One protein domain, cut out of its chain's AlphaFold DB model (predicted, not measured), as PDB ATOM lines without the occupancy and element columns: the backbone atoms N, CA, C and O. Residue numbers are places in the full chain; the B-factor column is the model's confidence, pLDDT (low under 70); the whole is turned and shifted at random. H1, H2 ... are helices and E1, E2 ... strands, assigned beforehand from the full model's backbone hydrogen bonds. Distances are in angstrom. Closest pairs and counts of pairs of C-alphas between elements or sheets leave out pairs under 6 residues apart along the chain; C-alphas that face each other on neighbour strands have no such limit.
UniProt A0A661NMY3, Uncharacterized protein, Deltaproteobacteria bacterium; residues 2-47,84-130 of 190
ATOM      1  N   ASN A   2     112.832  79.153 269.787       39.84
ATOM      2  CA  ASN A   2     112.832  77.682 269.820       39.84
ATOM      3  C   ASN A   2     114.276  77.196 270.069       39.84
ATOM      4  O   ASN A   2     115.097  77.184 269.156       39.84
ATOM      5  N   ARG A   3     114.619  76.883 271.328       52.78
ATOM      6  CA  ARG A   3     115.970  76.435 271.741       52.78
ATOM      7  C   ARG A   3     116.109  74.903 271.785       52.78
ATOM      8  O   ARG A   3     116.933  74.385 272.529       52.78
ATOM      9  N   GLY A   4     115.304  74.170 271.010       56.53
ATOM     10  CA  GLY A   4     115.491  72.733 270.761       56.53
ATOM     11  C   GLY A   4     115.224  71.786 271.940       56.53
ATOM     12  O   GLY A   4     115.509  70.600 271.822       56.53
ATOM     13  N   MET A   5     114.691  72.273 273.066       71.38
ATOM     14  CA  MET A   5     114.320  71.430 274.218       71.38
ATOM     15  C   MET A   5     112.887  70.886 274.149       71.38
ATOM     16  O   MET A   5     112.599  69.854 274.755       71.38
ATOM     17  N   MET A   6     112.002  71.590 273.444       84.12
ATOM     18  CA  MET A   6     110.594  71.246 273.273       84.12
ATOM     19  C   MET A   6     110.153  71.600 271.859       84.12
ATOM     20  O   MET A   6     110.535  72.655 271.346       84.12
ATOM     21  N   ASP A   7     109.355  70.734 271.245       88.81
ATOM     22  CA  ASP A   7     108.658  71.075 270.006       88.81
ATOM     23  C   ASP A   7     107.410  71.943 270.276       88.81
ATOM     24  O   ASP A   7     107.098  72.300 271.415       88.81
ATOM     25  N   GLN A   8     106.724  72.358 269.209       88.69
ATOM     26  CA  GLN A   8     105.556  73.237 269.323       88.69
ATOM     27  C   GLN A   8     104.384  72.570 270.053       88.69
ATOM     28  O   GLN A   8     103.702  73.242 270.829       88.69
ATOM     29  N   ASP A   9     104.184  71.268 269.856       89.88
ATOM     30  CA  ASP A   9     103.088  70.520 270.472       89.88
ATOM     31  C   ASP A   9     103.333  70.353 271.976       89.88
ATOM     32  O   ASP A   9     102.426  70.516 272.793       89.88
ATOM     33  N   GLU A  10     104.583  70.112 272.366       90.75
ATOM     34  CA  GLU A  10     105.004  70.057 273.762       90.75
ATOM     35  C   GLU A  10     104.875  71.420 274.445       90.75
ATOM     36  O   GLU A  10     104.434  71.494 275.596       90.75
ATOM     37  N   MET A  11     105.221  72.508 273.749       90.75
ATOM     38  CA  MET A  11     105.045  73.869 274.266       90.75
ATOM     39  C   MET A  11     103.565  74.196 274.478       90.75
ATOM     40  O   MET A  11     103.204  74.735 275.527       90.75
ATOM     41  N   ALA A  12     102.703  73.827 273.526       92.19
ATOM     42  CA  ALA A  12     101.258  73.982 273.656       92.19
ATOM     43  C   ALA A  12     100.709  73.145 274.822       92.19
ATOM     44  O   ALA A  12      99.992  73.670 275.671       92.19
ATOM     45  N   TYR A  13     101.127  71.881 274.940       93.19
ATOM     46  CA  TYR A  13     100.756  71.014 276.059       93.19
ATOM     47  C   TYR A  13     101.127  71.624 277.416       93.19
ATOM     48  O   TYR A  13     100.296  71.677 278.322       93.19
ATOM     49  N   MET A  14     102.355  72.128 277.561       93.88
ATOM     50  CA  MET A  14     102.814  72.758 278.801       93.88
ATOM     51  C   MET A  14     102.053  74.051 279.119       93.88
ATOM     52  O   MET A  14     101.729  74.306 280.284       93.88
ATOM     53  N   ARG A  15     101.716  74.852 278.103       94.19
ATOM     54  CA  ARG A  15     100.871  76.041 278.272       94.19
ATOM     55  C   ARG A  15      99.482  75.655 278.781       94.19
ATOM     56  O   ARG A  15      99.031  76.199 279.784       94.19
ATOM     57  N   ASP A  16      98.833  74.692 278.137       95.88
ATOM     58  CA  ASP A  16      97.479  74.263 278.493       95.88
ATOM     59  C   ASP A  16      97.437  73.649 279.901       95.88
ATOM     60  O   ASP A  16      96.527  73.932 280.687       95.88
ATOM     61  N   LEU A  17      98.450  72.845 280.247       95.44
ATOM     62  CA  LEU A  17      98.596  72.238 281.570       95.44
ATOM     63  C   LEU A  17      98.723  73.310 282.654       95.44
ATOM     64  O   LEU A  17      97.999  73.277 283.650       95.44
ATOM     65  N   THR A  18      99.621  74.276 282.460       95.56
ATOM     66  CA  THR A  18      99.849  75.338 283.448       95.56
ATOM     67  C   THR A  18      98.655  76.287 283.559       95.56
ATOM     68  O   THR A  18      98.284  76.636 284.680       95.56
ATOM     69  N   LEU A  19      97.986  76.633 282.455       95.75
ATOM     70  CA  LEU A  19      96.726  77.390 282.475       95.75
ATOM     71  C   LEU A  19      95.635  76.649 283.251       95.75
ATOM     72  O   LEU A  19      94.973  77.240 284.103       95.75
ATOM     73  N   THR A  20      95.480  75.350 283.005       96.25
ATOM     74  CA  THR A  20      94.481  74.517 283.682       96.25
ATOM     75  C   THR A  20      94.713  74.463 285.189       96.25
ATOM     76  O   THR A  20      93.776  74.686 285.958       96.25
ATOM     77  N   ILE A  21      95.955  74.215 285.623       95.50
ATOM     78  CA  ILE A  21      96.327  74.188 287.047       95.50
ATOM     79  C   ILE A  21      95.956  75.517 287.712       95.50
ATOM     80  O   ILE A  21      95.245  75.540 288.717       95.50
ATOM     81  N   ASN A  22      96.388  76.627 287.116       95.56
ATOM     82  CA  ASN A  22      96.125  77.964 287.634       95.56
ATOM     83  C   ASN A  22      94.625  78.271 287.701       95.56
ATOM     84  O   ASN A  22      94.127  78.726 288.733       95.56
ATOM     85  N   ALA A  23      93.872  77.939 286.651       95.62
ATOM     86  CA  ALA A  23      92.436  78.170 286.624       95.62
ATOM     87  C   ALA A  23      91.680  77.349 287.677       95.62
ATOM     88  O   ALA A  23      90.753  77.864 288.308       95.62
ATOM     89  N   MET A  24      92.081  76.092 287.879       95.12
ATOM     90  CA  MET A  24      91.463  75.196 288.853       95.12
ATOM     91  C   MET A  24      91.660  75.704 290.286       95.12
ATOM     92  O   MET A  24      90.703  75.728 291.060       95.12
ATOM     93  N   PHE A  25      92.867  76.153 290.639       94.00
ATOM     94  CA  PHE A  25      93.167  76.678 291.978       94.00
ATOM     95  C   PHE A  25      92.861  78.169 292.150       94.00
ATOM     96  O   PHE A  25      92.911  78.684 293.267       94.00
ATOM     97  N   GLY A  26      92.477  78.850 291.070       93.50
ATOM     98  CA  GLY A  26      92.145  80.267 291.080       93.50
ATOM     99  C   GLY A  26      93.355  81.176 291.272       93.50
ATOM    100  O   GLY A  26      93.217  82.228 291.891       93.50
ATOM    101  N   TRP A  27      94.514  80.770 290.759       94.12
ATOM    102  CA  TRP A  27      95.744  81.552 290.788       94.12
ATOM    103  C   TRP A  27      95.962  82.268 289.462       94.12
ATOM    104  O   TRP A  27      95.853  81.663 288.402       94.12
ATOM    105  N   ASP A  28      96.315  83.546 289.543       92.19
ATOM    106  CA  ASP A  28      96.739  84.341 288.386       92.19
ATOM    107  C   ASP A  28      98.273  84.369 288.251       92.19
ATOM    108  O   ASP A  28      98.814  84.768 287.224       92.19
ATOM    109  N   PHE A  29      98.982  83.947 289.304       92.81
ATOM    110  CA  PHE A  29     100.437  83.931 289.379       92.81
ATOM    111  C   PHE A  29     100.917  82.719 290.182       92.81
ATOM    112  O   PHE A  29     100.498  82.515 291.321       92.81
ATOM    113  N   ASN A  30     101.773  81.897 289.573       94.88
ATOM    114  CA  ASN A  30     102.249  80.621 290.110       94.88
ATOM    115  C   ASN A  30     103.500  80.176 289.341       94.88
ATOM    116  O   ASN A  30     103.659  80.530 288.170       94.88
ATOM    117  N   SER A  31     104.346  79.349 289.954       94.00
ATOM    118  CA  SER A  31     105.359  78.577 289.222       94.00
ATOM    119  C   SER A  31     104.940  77.115 289.104       94.00
ATOM    120  O   SER A  31     104.474  76.524 290.076       94.00
ATOM    121  N   CYS A  32     105.181  76.521 287.936       94.50
ATOM    122  CA  CYS A  32     104.980  75.095 287.704       94.50
ATOM    123  C   CYS A  32     106.273  74.451 287.199       94.50
ATOM    124  O   CYS A  32     106.840  74.868 286.190       94.50
ATOM    125  N   GLU A  33     106.684  73.388 287.866       93.56
ATOM    126  CA  GLU A  33     107.798  72.524 287.526       93.56
ATOM    127  C   GLU A  33     107.263  71.197 286.995       93.56
ATOM    128  O   GLU A  33     106.397  70.552 287.596       93.56
ATOM    129  N   CYS A  34     107.786  70.777 285.847       92.56
ATOM    130  CA  CYS A  34     107.436  69.507 285.230       92.56
ATOM    131  C   CYS A  34     108.697  68.736 284.854       92.56
ATOM    132  O   CYS A  34     109.670  69.300 284.354       92.56
ATOM    133  N   LEU A  35     108.650  67.422 285.050       92.44
ATOM    134  CA  LEU A  35     109.678  66.492 284.617       92.44
ATOM    135  C   LEU A  35     109.287  65.888 283.267       92.44
ATOM    136  O   LEU A  35     108.179  65.374 283.113       92.44
ATOM    137  N   ARG A  36     110.222  65.886 282.315       91.00
ATOM    138  CA  ARG A  36     110.087  65.150 281.056       91.00
ATOM    139  C   ARG A  36     110.682  63.756 281.194       91.00
ATOM    140  O   ARG A  36     111.864  63.616 281.512       91.00
ATOM    141  N   LYS A  37     109.904  62.726 280.873       89.12
ATOM    142  CA  LYS A  37     110.381  61.343 280.782       89.12
ATOM    143  C   LYS A  37     109.687  60.621 279.634       89.12
ATOM    144  O   LYS A  37     108.467  60.643 279.555       89.12
ATOM    145  N   ASP A  38     110.468  60.004 278.747       88.31
ATOM    146  CA  ASP A  38     109.965  59.218 277.608       88.31
ATOM    147  C   ASP A  38     108.940  59.979 276.734       88.31
ATOM    148  O   ASP A  38     107.964  59.413 276.254       88.31
ATOM    149  N   GLY A  39     109.152  61.290 276.552       82.94
ATOM    150  CA  GLY A  39     108.252  62.171 275.788       82.94
ATOM    151  C   GLY A  39     107.003  62.638 276.544       82.94
ATOM    152  O   GLY A  39     106.159  63.306 275.964       82.94
ATOM    153  N   ILE A  40     106.883  62.318 277.835       84.12
ATOM    154  CA  ILE A  40     105.744  62.686 278.679       84.12
ATOM    155  C   ILE A  40     106.185  63.734 279.701       84.12
ATOM    156  O   ILE A  40     107.187  63.550 280.395       84.12
ATOM    157  N   TRP A  41     105.409  64.811 279.822       89.69
ATOM    158  CA  TRP A  41     105.576  65.838 280.848       89.69
ATOM    159  C   TRP A  41     104.700  65.533 282.063       89.69
ATOM    160  O   TRP A  41     103.484  65.380 281.937       89.69
ATOM    161  N   GLN A  42     105.317  65.447 283.242       89.00
ATOM    162  CA  GLN A  42     104.636  65.200 284.510       89.00
ATOM    163  C   GLN A  42     104.880  66.361 285.478       89.00
ATOM    164  O   GLN A  42     106.043  66.659 285.755       89.00
ATOM    165  N   PRO A  43     103.830  67.008 286.011       91.94
ATOM    166  CA  PRO A  43     103.997  68.063 287.000       91.94
ATOM    167  C   PRO A  43     104.507  67.475 288.320       91.94
ATOM    168  O   PRO A  43     103.980  66.470 288.799       91.94
ATOM    169  N   ILE A  44     105.550  68.083 288.888       92.88
ATOM    170  CA  ILE A  44     106.205  67.621 290.126       92.88
ATOM    171  C   ILE A  44     106.069  68.628 291.269       92.88
ATOM    172  O   ILE A  44     105.924  68.217 292.416       92.88
ATOM    173  N   ASP A  45     106.039  69.920 290.949       92.81
ATOM    174  CA  ASP A  45     105.701  70.997 291.873       92.81
ATOM    175  C   ASP A  45     104.920  72.059 291.102       92.81
ATOM    176  O   ASP A  45     105.378  72.569 290.089       92.81
ATOM    177  N   PHE A  46     103.688  72.333 291.504       92.12
ATOM    178  CA  PHE A  46     102.778  73.192 290.742       92.12
ATOM    179  C   PHE A  46     101.840  74.002 291.633       92.12
ATOM    180  O   PHE A  46     100.899  74.628 291.143       92.12
ATOM    181  N   ALA A  47     102.081  73.973 292.944       88.75
ATOM    182  CA  ALA A  47     101.263  74.623 293.956       88.75
ATOM    183  C   ALA A  47     102.078  75.687 294.702       88.75
ATOM    184  O   ALA A  47     102.136  75.690 295.931       88.75
ATOM    185  N   LYS A  84      86.786  85.719 291.079       87.81
ATOM    186  CA  LYS A  84      85.995  84.571 290.625       87.81
ATOM    187  C   LYS A  84      86.034  83.460 291.681       87.81
ATOM    188  O   LYS A  84      87.136  83.064 292.073       87.81
ATOM    189  N   PRO A  85      84.882  82.910 292.117       91.31
ATOM    190  CA  PRO A  85      84.868  81.779 293.039       91.31
ATOM    191  C   PRO A  85      85.553  80.551 292.423       91.31
ATOM    192  O   PRO A  85      85.735  80.456 291.203       91.31
ATOM    193  N   LEU A  86      85.929  79.597 293.274       93.56
ATOM    194  CA  LEU A  86      86.407  78.294 292.822       93.56
ATOM    195  C   LEU A  86      85.227  77.466 292.310       93.56
ATOM    196  O   LEU A  86      84.203  77.341 292.979       93.56
ATOM    197  N   THR A  87      85.381  76.893 291.119       92.25
ATOM    198  CA  THR A  87      84.340  76.113 290.435       92.25
ATOM    199  C   THR A  87      84.835  74.706 290.117       92.25
ATOM    200  O   THR A  87      84.725  74.255 288.981       92.25
ATOM    201  N   TRP A  88      85.406  74.010 291.107       95.38
ATOM    202  CA  TRP A  88      86.030  72.690 290.916       95.38
ATOM    203  C   TRP A  88      85.094  71.655 290.295       95.38
ATOM    204  O   TRP A  88      85.535  70.891 289.446       95.38
ATOM    205  N   ASN A  89      83.802  71.690 290.633       96.50
ATOM    206  CA  ASN A  89      82.807  70.803 290.024       96.50
ATOM    207  C   ASN A  89      82.825  70.892 288.492       96.50
ATOM    208  O   ASN A  89      82.816  69.859 287.846       96.50
ATOM    209  N   ARG A  90      82.993  72.089 287.902       95.56
ATOM    210  CA  ARG A  90      83.084  72.238 286.437       95.56
ATOM    211  C   ARG A  90      84.270  71.473 285.843       95.56
ATOM    212  O   ARG A  90      84.144  70.941 284.750       95.56
ATOM    213  N   PHE A  91      85.402  71.427 286.546       96.62
ATOM    214  CA  PHE A  91      86.581  70.683 286.096       96.62
ATOM    215  C   PHE A  91      86.374  69.172 286.245       96.62
ATOM    216  O   PHE A  91      86.759  68.419 285.358       96.62
ATOM    217  N   PHE A  92      85.745  68.721 287.335       96.62
ATOM    218  CA  PHE A  92      85.433  67.302 287.526       96.62
ATOM    219  C   PHE A  92      84.384  66.796 286.530       96.62
ATOM    220  O   PHE A  92      84.562  65.721 285.969       96.62
ATOM    221  N   ASP A  93      83.345  67.584 286.264       97.56
ATOM    222  CA  ASP A  93      82.264  67.236 285.336       97.56
ATOM    223  C   ASP A  93      82.734  67.214 283.868       97.56
ATOM    224  O   ASP A  93      82.096  66.590 283.026       97.56
ATOM    225  N   ALA A  94      83.847  67.883 283.549       96.94
ATOM    226  CA  ALA A  94      84.417  67.932 282.202       96.94
ATOM    227  C   ALA A  94      85.248  66.695 281.829       96.94
ATOM    228  O   ALA A  94      85.701  66.589 280.690       96.94
ATOM    229  N   VAL A  95      85.491  65.780 282.775       96.94
ATOM    230  CA  VAL A  95      86.324  64.597 282.550       96.94
ATOM    231  C   VAL A  95      85.578  63.311 282.884       96.94
ATOM    232  O   VAL A  95      85.006  63.155 283.956       96.94
ATOM    233  N   GLU A  96      85.654  62.337 281.984       95.94
ATOM    234  CA  GLU A  96      84.986  61.041 282.115       95.94
ATOM    235  C   GLU A  96      85.998  59.895 282.222       95.94
ATOM    236  O   GLU A  96      87.192  60.037 281.929       95.94
ATOM    237  N   GLU A  97      85.547  58.730 282.681       95.06
ATOM    238  CA  GLU A  97      86.363  57.515 282.662       95.06
ATOM    239  C   GLU A  97      86.677  57.107 281.210       95.06
ATOM    240  O   GLU A  97      85.840  57.225 280.323       95.06
ATOM    241  N   GLY A  98      87.904  56.651 280.948       95.44
ATOM    242  CA  GLY A  98      88.339  56.241 279.605       95.44
ATOM    243  C   GLY A  98      88.971  57.339 278.739       95.44
ATOM    244  O   GLY A  98      89.685  56.994 277.802       95.44
ATOM    245  N   MET A  99      88.816  58.627 279.078       96.94
ATOM    246  CA  MET A  99      89.528  59.707 278.376       96.94
ATOM    247  C   MET A  99      91.049  59.590 278.546       96.94
ATOM    248  O   MET A  99      91.549  59.390 279.666       96.94
ATOM    249  N   THR A 100      91.774  59.801 277.451       93.88
ATOM    250  CA  THR A 100      93.232  59.966 277.432       93.88
ATOM    251  C   THR A 100      93.658  61.249 278.154       93.88
ATOM    252  O   THR A 100      92.857  62.146 278.411       93.88
ATOM    253  N   VAL A 101      94.949  61.366 278.482       89.88
ATOM    254  CA  VAL A 101      95.492  62.571 279.138       89.88
ATOM    255  C   VAL A 101      95.289  63.824 278.280       89.88
ATOM    256  O   VAL A 101      94.914  64.864 278.815       89.88
ATOM    257  N   ARG A 102      95.489  63.722 276.960       90.94
ATOM    258  CA  ARG A 102      95.318  64.854 276.040       90.94
ATOM    259  C   ARG A 102      93.858  65.288 275.952       90.94
ATOM    260  O   ARG A 102      93.594  66.468 276.126       90.94
ATOM    261  N   GLU A 103      92.926  64.346 275.796       95.44
ATOM    262  CA  GLU A 103      91.486  64.657 275.759       95.44
ATOM    263  C   GLU A 103      91.017  65.315 277.060       95.44
ATOM    264  O   GLU A 103      90.240  66.268 277.030       95.44
ATOM    265  N   ARG A 104      91.503  64.838 278.218       95.94
ATOM    266  CA  ARG A 104      91.208  65.481 279.509       95.94
ATOM    267  C   ARG A 104      91.721  66.912 279.520       95.94
ATOM    268  O   ARG A 104      90.991  67.807 279.924       95.94
ATOM    269  N   LEU A 105      92.959  67.132 279.085       95.44
ATOM    270  CA  LEU A 105      93.546  68.466 279.071       95.44
ATOM    271  C   LEU A 105      92.795  69.413 278.124       95.44
ATOM    272  O   LEU A 105      92.545  70.550 278.505       95.44
ATOM    273  N   ASP A 106      92.363  68.938 276.954       95.88
ATOM    274  CA  ASP A 106      91.573  69.723 275.995       95.88
ATOM    275  C   ASP A 106      90.222  70.159 276.585       95.88
ATOM    276  O   ASP A 106      89.818  71.315 276.446       95.88
ATOM    277  N   ALA A 107      89.542  69.262 277.304       97.25
ATOM    278  CA  ALA A 107      88.289  69.591 277.981       97.25
ATOM    279  C   ALA A 107      88.492  70.604 279.123       97.25
ATOM    280  O   ALA A 107      87.689  71.522 279.306       97.25
ATOM    281  N   LEU A 108      89.579  70.462 279.887       97.81
ATOM    282  CA  LEU A 108      89.872  71.320 281.035       97.81
ATOM    283  C   LEU A 108      90.384  72.709 280.620       97.81
ATOM    284  O   LEU A 108      90.011  73.706 281.243       97.81
ATOM    285  N   VAL A 109      91.199  72.805 279.564       97.44
ATOM    286  CA  VAL A 109      91.786  74.082 279.128       97.44
ATOM    287  C   VAL A 109      90.728  75.037 278.571       97.44
ATOM    288  O   VAL A 109      90.843  76.245 278.757       97.44
ATOM    289  N   ALA A 110      89.633  74.525 277.998       96.69
ATOM    290  CA  ALA A 110      88.495  75.354 277.598       96.69
ATOM    291  C   ALA A 110      87.897  76.133 278.789       96.69
ATOM    292  O   ALA A 110      87.592  77.321 278.676       96.69
ATOM    293  N   ILE A 111      87.806  75.496 279.964       97.50
ATOM    294  CA  ILE A 111      87.353  76.143 281.208       97.50
ATOM    295  C   ILE A 111      88.376  77.188 281.670       97.50
ATOM    296  O   ILE A 111      87.999  78.255 282.161       97.50
ATOM    297  N   ALA A 112      89.671  76.902 281.509       96.94
ATOM    298  CA  ALA A 112      90.734  77.844 281.841       96.94
ATOM    299  C   ALA A 112      90.679  79.104 280.963       96.94
ATOM    300  O   ALA A 112      90.749  80.210 281.498       96.94
ATOM    301  N   HIS A 113      90.471  78.955 279.652       97.25
ATOM    302  CA  HIS A 113      90.321  80.079 278.726       97.25
ATOM    303  C   HIS A 113      89.120  80.972 279.070       97.25
ATOM    304  O   HIS A 113      89.274  82.190 279.136       97.25
ATOM    305  N   GLU A 114      87.956  80.392 279.397       95.50
ATOM    306  CA  GLU A 114      86.791  81.153 279.887       95.50
ATOM    307  C   GLU A 114      87.122  81.897 281.193       95.50
ATOM    308  O   GLU A 114      86.769  83.067 281.390       95.50
ATOM    309  N   ARG A 115      87.825  81.230 282.120       94.44
ATOM    310  CA  ARG A 115      88.202  81.845 283.396       94.44
ATOM    311  C   ARG A 115      89.154  83.021 283.192       94.44
ATOM    312  O   ARG A 115      88.975  84.030 283.873       94.44
ATOM    313  N   PHE A 116      90.124  82.915 282.296       95.25
ATOM    314  CA  PHE A 116      91.103  83.975 282.068       95.25
ATOM    315  C   PHE A 116      90.686  84.993 281.009       95.25
ATOM    316  O   PHE A 116      91.387  85.986 280.867       95.25
ATOM    317  N   GLN A 117      89.542  84.798 280.338       96.75
ATOM    318  CA  GLN A 117      89.077  85.686 279.265       96.75
ATOM    319  C   GLN A 117      90.176  85.867 278.212       96.75
ATOM    320  O   GLN A 117      90.590  86.983 277.917       96.75
ATOM    321  N   THR A 118      90.757  84.748 277.759       96.00
ATOM    322  CA  THR A 118      91.998  84.772 276.973       96.00
ATOM    323  C   THR A 118      91.860  85.586 275.691       96.00
ATOM    324  O   THR A 118      92.742  86.386 275.411       96.00
ATOM    325  N   GLU A 119      90.756  85.427 274.958       97.31
ATOM    326  CA  GLU A 119      90.509  86.176 273.720       97.31
ATOM    327  C   GLU A 119      90.377  87.677 274.013       97.31
ATOM    328  O   GLU A 119      91.072  88.493 273.412       97.31
ATOM    329  N   GLU A 120      89.589  88.053 275.025       98.00
ATOM    330  CA  GLU A 120      89.424  89.458 275.402       98.00
ATOM    331  C   GLU A 120      90.718  90.080 275.943       98.00
ATOM    332  O   GLU A 120      90.969  91.270 275.741       98.00
ATOM    333  N   PHE A 121      91.542  89.296 276.637       97.50
ATOM    334  CA  PHE A 121      92.850  89.714 277.125       97.50
ATOM    335  C   PHE A 121      93.834  89.960 275.974       97.50
ATOM    336  O   PHE A 121      94.535  90.976 275.973       97.50
ATOM    337  N   GLU A 122      93.891  89.048 275.002       96.75
ATOM    338  CA  GLU A 122      94.749  89.165 273.821       96.75
ATOM    339  C   GLU A 122      94.340  90.376 272.969       96.75
ATOM    340  O   GLU A 122      95.189  91.224 272.667       96.75
ATOM    341  N   ASP A 123      93.042  90.539 272.703       97.94
ATOM    342  CA  ASP A 123      92.484  91.695 271.993       97.94
ATOM    343  C   ASP A 123      92.756  93.013 272.730       97.94
ATOM    344  O   ASP A 123      93.133  94.023 272.118       97.94
ATOM    345  N   PHE A 124      92.609  93.017 274.059       98.00
ATOM    346  CA  PHE A 124      92.918  94.178 274.889       98.00
ATOM    347  C   PHE A 124      94.395  94.559 274.781       98.00
ATOM    348  O   PHE A 124      94.715  95.738 274.616       98.00
ATOM    349  N   CYS A 125      95.304  93.581 274.848       97.25
ATOM    350  CA  CYS A 125      96.734  93.833 274.713       97.25
ATOM    351  C   CYS A 125      97.074  94.399 273.329       97.25
ATOM    352  O   CYS A 125      97.774  95.409 273.249       97.25
ATOM    353  N   ALA A 126      96.538  93.802 272.262       95.94
ATOM    354  CA  ALA A 126      96.762  94.256 270.891       95.94
ATOM    355  C   ALA A 126      96.229  95.681 270.651       95.94
ATOM    356  O   ALA A 126      96.866  96.478 269.966       95.94
ATOM    357  N   THR A 127      95.087  96.024 271.253       96.88
ATOM    358  CA  THR A 127      94.425  97.320 271.036       96.88
ATOM    359  C   THR A 127      94.984  98.429 271.925       96.88
ATOM    360  O   THR A 127      95.152  99.566 271.482       96.88
ATOM    361  N   HIS A 128      95.247  98.130 273.199       97.19
ATOM    362  CA  HIS A 128      95.524  99.147 274.217       97.19
ATOM    363  C   HIS A 128      96.971  99.159 274.708       97.19
ATOM    364  O   HIS A 128      97.403 100.174 275.254       97.19
ATOM    365  N   LEU A 129      97.728  98.075 274.512       96.19
ATOM    366  CA  LEU A 129      99.089  97.917 275.038       96.19
ATOM    367  C   LEU A 129     100.149  97.752 273.938       96.19
ATOM    368  O   LEU A 129     101.255  97.306 274.226       96.19
ATOM    369  N   GLN A 130      99.857  98.170 272.702       92.06
ATOM    370  CA  GLN A 130     100.776  98.065 271.555       92.06
ATOM    371  C   GLN A 130     102.162  98.708 271.780       92.06
ATOM    372  O   GLN A 130     103.148  98.256 271.214       92.06
TER     373      GLN A 130
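This is residues 2 to 47 and 84 to 130 of the 190 residues of an uncharacterized protein of Deltaproteobacteria bacterium (UniProt A0A661NMY3). A two-stranded hairpin, E1 and E2, covers one side of the long helix H1, and H3 crosses H1 on its other side, so that H1 lies in the middle. The short H2 lies near the last turn of H1 and near H3, while residues 117 to 130, with H4, stick out as a free arm. The printed part has 93 residues, with four named helices and two named strands in the order H1, E1, E2, H2, H3, H4; the class is mixed, helices and strands, and the sheet E1 - E2 is antiparallel. The whole is only just compact, close to loose, with a radius of gyration of the C-alphas of 14.5 A, and spans 43 by 38 by 22 A.

E1 is residues 31 to 37, 19.8 A from first to last C-alpha, and E2 is residues 40 to 47, 19.9 A; E2 bends by 52 degrees at residue 44. H1, residues 8 to 25, is 26.0 A long and begins with C-alpha 8 at (105.556, 73.237, 269.323). H3, residues 101 to 116, is 22.0 A long, with a kink of 27 degrees near residue 108. H2 is residues 88 to 93, 8.7 A. H4, residues 118 to 128, is 15.1 A long and ends with C-alpha 128 at (95.524, 99.147, 274.217).

E1 and E2 form a hairpin, antiparallel at 154 degrees between their directions; N 33 and O 45 are 2.7 A apart and N 37 and O 40 are 2.9 A apart, within hydrogen-bond range. The closest C-alphas of H1 and E1 are those of Thr 18 and Cys 32, 6.7 A apart; those of H1 and E2 are Ile 21 and Phe 46, 7.5 A. With residues 16 to 24 alone, H1 touches H3, closest at the C-alphas of Ala 23 and Ala 112, 5.1 A, at a steep tilt of 59 degrees, the same way. H2 and H3 form a helical hairpin and only just touch, with 3 pairs of C-alphas within 8 A, the closest those of Phe 91 and Leu 108, 6.1 A. H3 and H4 are close but not clearly touching, with the C-alphas of His 113 and Glu 119 closest at 7.9 A. H1 and H4 are apart. In H1, H2 and H4 every O i to N i+4 pair is within hydrogen-bond range; in H3, 10 of 12 are.

The two C-alphas farthest apart, those of Glu 97 and Gln 130, are 44.4 A apart. Residues 48 to 83 are not printed, and C-alphas 47 and 84 are 18.5 A apart across the cut. Of the links that are printed whole, none is long. Mean pLDDT of the printed part is 92.3; residues 2 to 4 are under 70.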